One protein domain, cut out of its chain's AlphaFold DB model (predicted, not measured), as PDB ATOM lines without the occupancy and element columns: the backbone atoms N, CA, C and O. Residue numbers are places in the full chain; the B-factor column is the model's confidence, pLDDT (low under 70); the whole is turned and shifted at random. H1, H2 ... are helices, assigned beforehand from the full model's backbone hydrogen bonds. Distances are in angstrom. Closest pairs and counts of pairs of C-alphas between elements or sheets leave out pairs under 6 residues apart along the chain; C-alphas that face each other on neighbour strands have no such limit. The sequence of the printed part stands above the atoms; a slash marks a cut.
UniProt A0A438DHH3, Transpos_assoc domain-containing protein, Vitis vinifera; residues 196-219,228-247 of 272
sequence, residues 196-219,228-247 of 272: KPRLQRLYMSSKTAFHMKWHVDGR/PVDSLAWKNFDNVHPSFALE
ATOM      1  N   LYS A 196     134.858 139.080 151.742       77.50
ATOM      2  CA  LYS A 196     134.680 139.240 153.198       77.50
ATOM      3  C   LYS A 196     135.997 139.129 153.992       77.50
ATOM      4  O   LYS A 196     136.285 140.069 154.728       77.50
ATOM      5  N   PRO A 197     136.823 138.073 153.835       79.06
ATOM      6  CA  PRO A 197     138.104 137.984 154.544       79.06
ATOM      7  C   PRO A 197     139.080 139.101 154.170       79.06
ATOM      8  O   PRO A 197     139.826 139.578 155.017       79.06
ATOM      9  N   ARG A 198     139.054 139.552 152.910       79.06
ATOM     10  CA  ARG A 198     139.931 140.629 152.432       79.06
ATOM     11  C   ARG A 198     139.584 141.964 153.084       79.06
ATOM     12  O   ARG A 198     140.466 142.629 153.613       79.06
ATOM     13  N   LEU A 199     138.297 142.309 153.135       82.06
ATOM     14  CA  LEU A 199     137.841 143.511 153.834       82.06
ATOM     15  C   LEU A 199     138.146 143.449 155.334       82.06
ATOM     16  O   LEU A 199     138.514 144.461 155.917       82.06
ATOM     17  N   GLN A 200     138.037 142.271 155.958       83.19
ATOM     18  CA  GLN A 200     138.409 142.102 157.364       83.19
ATOM     19  C   GLN A 200     139.887 142.420 157.600       83.19
ATOM     20  O   GLN A 200     140.173 143.199 158.503       83.19
ATOM     21  N   ARG A 201     140.801 141.903 156.764       83.69
ATOM     22  CA  ARG A 201     142.239 142.210 156.862       83.69
ATOM     23  C   ARG A 201     142.530 143.707 156.756       83.69
ATOM     24  O   ARG A 201     143.241 144.239 157.598       83.69
ATOM     25  N   LEU A 202     141.875 144.409 155.827       79.75
ATOM     26  CA  LEU A 202     142.021 145.867 155.683       79.75
ATOM     27  C   LEU A 202     141.616 146.656 156.939       79.75
ATOM     28  O   LEU A 202     142.095 147.768 157.140       79.75
ATOM     29  N   TYR A 203     140.761 146.105 157.804       84.00
ATOM     30  CA  TYR A 203     140.406 146.721 159.088       84.00
ATOM     31  C   TYR A 203     141.250 146.231 160.278       84.00
ATOM     32  O   TYR A 203     141.072 146.747 161.381       84.00
ATOM     33  N   MET A 204     142.151 145.260 160.090       84.62
ATOM     34  CA  MET A 204     143.023 144.750 161.160       84.62
ATOM     35  C   MET A 204     144.225 145.663 161.431       84.62
ATOM     36  O   MET A 204     144.709 145.689 162.561       84.62
ATOM     37  N   SER A 205     144.670 146.446 160.443       85.12
ATOM     38  CA  SER A 205     145.680 147.495 160.630       85.12
ATOM     39  C   SER A 205     145.019 148.846 160.906       85.12
ATOM     40  O   SER A 205     144.063 149.254 160.244       85.12
ATOM     41  N   SER A 206     145.533 149.571 161.902       82.00
ATOM     42  CA  SER A 206     145.021 150.895 162.277       82.00
ATOM     43  C   SER A 206     145.194 151.923 161.155       82.00
ATOM     44  O   SER A 206     144.323 152.775 160.964       82.00
ATOM     45  N   LYS A 207     146.281 151.816 160.380       81.94
ATOM     46  CA  LYS A 207     146.592 152.706 159.254       81.94
ATOM     47  C   LYS A 207     145.641 152.471 158.082       81.94
ATOM     48  O   LYS A 207     145.036 153.417 157.585       81.94
ATOM     49  N   THR A 208     145.431 151.223 157.676       82.56
ATOM     50  CA  THR A 208     144.481 150.894 156.601       82.56
ATOM     51  C   THR A 208     143.041 151.158 157.033       82.56
ATOM     52  O   THR A 208     142.280 151.743 156.267       82.56
ATOM     53  N   ALA A 209     142.672 150.857 158.282       84.38
ATOM     54  CA  ALA A 209     141.348 151.165 158.822       84.38
ATOM     55  C   ALA A 209     141.036 152.672 158.802       84.38
ATOM     56  O   ALA A 209     139.880 153.053 158.604       84.38
ATOM     57  N   PHE A 210     142.041 153.534 158.993       85.06
ATOM     58  CA  PHE A 210     141.887 154.982 158.832       85.06
ATOM     59  C   PHE A 210     141.516 155.346 157.386       85.06
ATOM     60  O   PHE A 210     140.509 156.017 157.169       85.06
ATOM     61  N   HIS A 211     142.253 154.836 156.397       82.44
ATOM     62  CA  HIS A 211     141.941 155.070 154.981       82.44
ATOM     63  C   HIS A 211     140.574 154.503 154.576       82.44
ATOM     64  O   HIS A 211     139.811 155.164 153.876       82.44
ATOM     65  N   MET A 212     140.214 153.322 155.078       85.06
ATOM     66  CA  MET A 212     138.920 152.688 154.808       85.06
ATOM     67  C   MET A 212     137.729 153.537 155.291       85.06
ATOM     68  O   MET A 212     136.684 153.569 154.637       85.06
ATOM     69  N   LYS A 213     137.891 154.280 156.395       88.38
ATOM     70  CA  LYS A 213     136.871 155.190 156.952       88.38
ATOM     71  C   LYS A 213     136.953 156.621 156.421       88.38
ATOM     72  O   LYS A 213     136.139 157.460 156.806       88.38
ATOM     73  N   TRP A 214     137.886 156.920 155.517       83.69
ATOM     74  CA  TRP A 214     138.100 158.282 155.019       83.69
ATOM     75  C   TRP A 214     136.841 158.888 154.383       83.69
ATOM     76  O   TRP A 214     136.588 160.079 154.504       83.69
ATOM     77  N   HIS A 215     135.983 158.060 153.782       83.31
ATOM     78  CA  HIS A 215     134.694 158.485 153.231       83.31
ATOM     79  C   HIS A 215     133.726 159.103 154.269       83.31
ATOM     80  O   HIS A 215     132.748 159.759 153.897       83.31
ATOM     81  N   VAL A 216     133.978 158.901 155.564       85.25
ATOM     82  CA  VAL A 216     133.283 159.568 156.674       85.25
ATOM     83  C   VAL A 216     134.157 160.677 157.256       85.25
ATOM     84  O   VAL A 216     133.716 161.822 157.326       85.25
ATOM     85  N   ASP A 217     135.398 160.346 157.616       81.69
ATOM     86  CA  ASP A 217     136.269 161.215 158.421       81.69
ATOM     87  C   ASP A 217     136.910 162.361 157.607       81.69
ATOM     88  O   ASP A 217     137.246 163.409 158.152       81.69
ATOM     89  N   GLY A 218     137.084 162.176 156.296       73.50
ATOM     90  CA  GLY A 218     137.782 163.096 155.390       73.50
ATOM     91  C   GLY A 218     136.873 164.039 154.600       73.50
ATOM     92  O   GLY A 218     137.346 164.712 153.680       73.50
ATOM     93  N   ARG A 219     135.570 164.088 154.911       71.12
ATOM     94  CA  ARG A 219     134.624 164.957 154.197       71.12
ATOM     95  C   ARG A 219     134.976 166.424 154.425       71.12
ATOM     96  O   ARG A 219     134.935 166.927 155.541       71.12
ATOM     97  N   PRO A 228     134.831 159.696 145.377       76.25
ATOM     98  CA  PRO A 228     133.566 159.059 144.987       76.25
ATOM     99  C   PRO A 228     132.393 159.309 145.950       76.25
ATOM    100  O   PRO A 228     131.242 159.360 145.524       76.25
ATOM    101  N   VAL A 229     132.686 159.552 147.232       79.38
ATOM    102  CA  VAL A 229     131.704 159.932 148.268       79.38
ATOM    103  C   VAL A 229     130.939 161.225 147.955       79.38
ATOM    104  O   VAL A 229     129.789 161.389 148.362       79.38
ATOM    105  N   ASP A 230     131.549 162.142 147.207       79.31
ATOM    106  CA  ASP A 230     130.942 163.419 146.834       79.31
ATOM    107  C   ASP A 230     129.950 163.260 145.668       79.31
ATOM    108  O   ASP A 230     129.156 164.170 145.391       79.31
ATOM    109  N   SER A 231     129.980 162.103 144.991       77.94
ATOM    110  CA  SER A 231     129.133 161.798 143.843       77.94
ATOM    111  C   SER A 231     127.652 161.731 144.209       77.94
ATOM    112  O   SER A 231     127.251 161.364 145.317       77.94
ATOM    113  N   LEU A 232     126.802 162.061 143.232       76.00
ATOM    114  CA  LEU A 232     125.355 161.959 143.400       76.00
ATOM    115  C   LEU A 232     124.908 160.502 143.608       76.00
ATOM    116  O   LEU A 232     123.961 160.263 144.348       76.00
ATOM    117  N   ALA A 233     125.608 159.534 143.006       77.62
ATOM    118  CA  ALA A 233     125.325 158.111 143.178       77.62
ATOM    119  C   ALA A 233     125.510 157.671 144.637       77.62
ATOM    120  O   ALA A 233     124.613 157.053 145.209       77.62
ATOM    121  N   TRP A 234     126.618 158.073 145.264       84.00
ATOM    122  CA  TRP A 234     126.889 157.766 146.667       84.00
ATOM    123  C   TRP A 234     125.861 158.412 147.600       84.00
ATOM    124  O   TRP A 234     125.302 157.743 148.469       84.00
ATOM    125  N   LYS A 235     125.544 159.695 147.381       83.56
ATOM    126  CA  LYS A 235     124.515 160.413 148.153       83.56
ATOM    127  C   LYS A 235     123.142 159.751 148.025       83.56
ATOM    128  O   LYS A 235     122.445 159.579 149.021       83.56
ATOM    129  N   ASN A 236     122.767 159.346 146.815       83.62
ATOM    130  CA  ASN A 236     121.517 158.629 146.576       83.62
ATOM    131  C   ASN A 236     121.499 157.277 147.298       83.62
ATOM    132  O   ASN A 236     120.496 156.952 147.930       83.62
ATOM    133  N   PHE A 237     122.593 156.512 147.256       82.69
ATOM    134  CA  PHE A 237     122.696 155.238 147.967       82.69
ATOM    135  C   PHE A 237     122.552 155.417 149.485       82.69
ATOM    136  O   PHE A 237     121.787 154.691 150.116       82.69
ATOM    137  N   ASP A 238     123.222 156.417 150.063       86.25
ATOM    138  CA  ASP A 238     123.142 156.714 151.497       86.25
ATOM    139  C   ASP A 238     121.720 157.119 151.923       86.25
ATOM    140  O   ASP A 238     121.246 156.691 152.976       86.25
ATOM    141  N   ASN A 239     121.007 157.869 151.076       85.56
ATOM    142  CA  ASN A 239     119.609 158.240 151.312       85.56
ATOM    143  C   ASN A 239     118.664 157.028 151.278       85.56
ATOM    144  O   ASN A 239     117.709 156.969 152.053       85.56
ATOM    145  N   VAL A 240     118.914 156.064 150.387       91.50
ATOM    146  CA  VAL A 240     118.106 154.837 150.267       91.50
ATOM    147  C   VAL A 240     118.447 153.833 151.374       91.50
ATOM    148  O   VAL A 240     117.567 153.097 151.830       91.50
ATOM    149  N   HIS A 241     119.691 153.827 151.864       88.25
ATOM    150  CA  HIS A 241     120.175 152.898 152.889       88.25
ATOM    151  C   HIS A 241     120.799 153.605 154.113       88.25
ATOM    152  O   HIS A 241     121.987 153.411 154.393       88.25
ATOM    153  N   PRO A 242     120.020 154.353 154.924       87.38
ATOM    154  CA  PRO A 242     120.572 155.144 156.028       87.38
ATOM    155  C   PRO A 242     121.275 154.306 157.099       87.38
ATOM    156  O   PRO A 242     122.340 154.675 157.580       87.38
ATOM    157  N   SER A 243     120.723 153.140 157.454       88.69
ATOM    158  CA  SER A 243     121.334 152.241 158.443       88.69
ATOM    159  C   SER A 243     122.685 151.690 157.987       88.69
ATOM    160  O   SER A 243     123.571 151.481 158.810       88.69
ATOM    161  N   PHE A 244     122.859 151.486 156.678       89.44
ATOM    162  CA  PHE A 244     124.140 151.105 156.100       89.44
ATOM    163  C   PHE A 244     125.107 152.291 156.092       89.44
ATOM    164  O   PHE A 244     126.281 152.123 156.410       89.44
ATOM    165  N   ALA A 245     124.621 153.491 155.771       87.94
ATOM    166  CA  ALA A 245     125.444 154.692 155.720       87.94
ATOM    167  C   ALA A 245     125.978 155.142 157.086       87.94
ATOM    168  O   ALA A 245     127.057 155.725 157.149       87.94
ATOM    169  N   LEU A 246     125.250 154.837 158.164       87.88
ATOM    170  CA  LEU A 246     125.627 155.190 159.534       87.88
ATOM    171  C   LEU A 246     126.825 154.408 160.085       87.88
ATOM    172  O   LEU A 246     127.447 154.881 161.028       87.88
ATOM    173  N   GLU A 247     127.142 153.227 159.550       91.94
ATOM    174  CA  GLU A 247     128.283 152.424 160.006       91.94
ATOM    175  C   GLU A 247     129.529 152.755 159.160       91.94
ATOM    176  O   GLU A 247     129.592 152.359 157.994       91.94
TER     177      GLU A 247
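AT A GLANCE: This is residues 196 to 219 and 228 to 247 of the 272 residues of the protein "Transpos_assoc domain-containing protein" of Vitis vinifera (UniProt A0A438DHH3). Five short helices are strung round an open middle as a loose horseshoe: H1 and H2 make a corner on one side, H3 follows on from H2, and beyond a cut H4 and H5 make the other side. Contacts between the helices are few. The printed part has 44 residues, with five named helices in the order H1 H2 H3 H4 H5 and no named strand; its class is all helix. It is loose, with a radius of gyration of the C-alphas of 11.9 A, and spans 30 by 21 by 15 A.

HOW THE PARTS SIT: Begin at H1, residues 196 to 202, and go on to H2, residues 206 to 212. They only just touch, with 3 pairs of C-alphas within 8 A, and only at the corner by their link; the closest C-alphas, of Leu 202 and Thr 208, are 5.7 A apart. They run opposite ways at a steep tilt of 61 degrees. Next, H2 and H3, residues 214 to 217, meet only through their link. Past the cut, H4, residues 232 to 240, is apart from H1, H2 and H3. H4 and H5, residues 242 to 245, are close but not clearly touching, with C-alphas 238 and 245 closest at 5.2 A. In H1, H2 and H4 every O i to N i+4 pair is within hydrogen-bond range; H3 and H5 are too short for such a pair.

IN THESE COORDINATES: Find C-alpha 196 at (134.680, 139.240, 153.198), where H1 begins its 10.2 A; H2 covers 9.8 A and H3 4.9 A. From C-alpha 232 at (125.355, 161.959, 143.400), H4 runs 12.3 A. H5, 4.9 A long, ends at C-alpha 245, (125.444, 154.692, 155.720).

THE WHOLE: The C-alphas of Met 204 and Leu 232 are the farthest apart, at 30.4 A. Residues 220 to 227 are not printed, and C-alphas 219 and 228 are 11.0 A apart across this cut. The links H1 to H2, H2 to H3 and H4 to H5 are tight. Residues 239 to 244, of which 242 to 244 belong to H5, stand free. The mean pLDDT of the printed part is 83.0, and no printed residue is under 70.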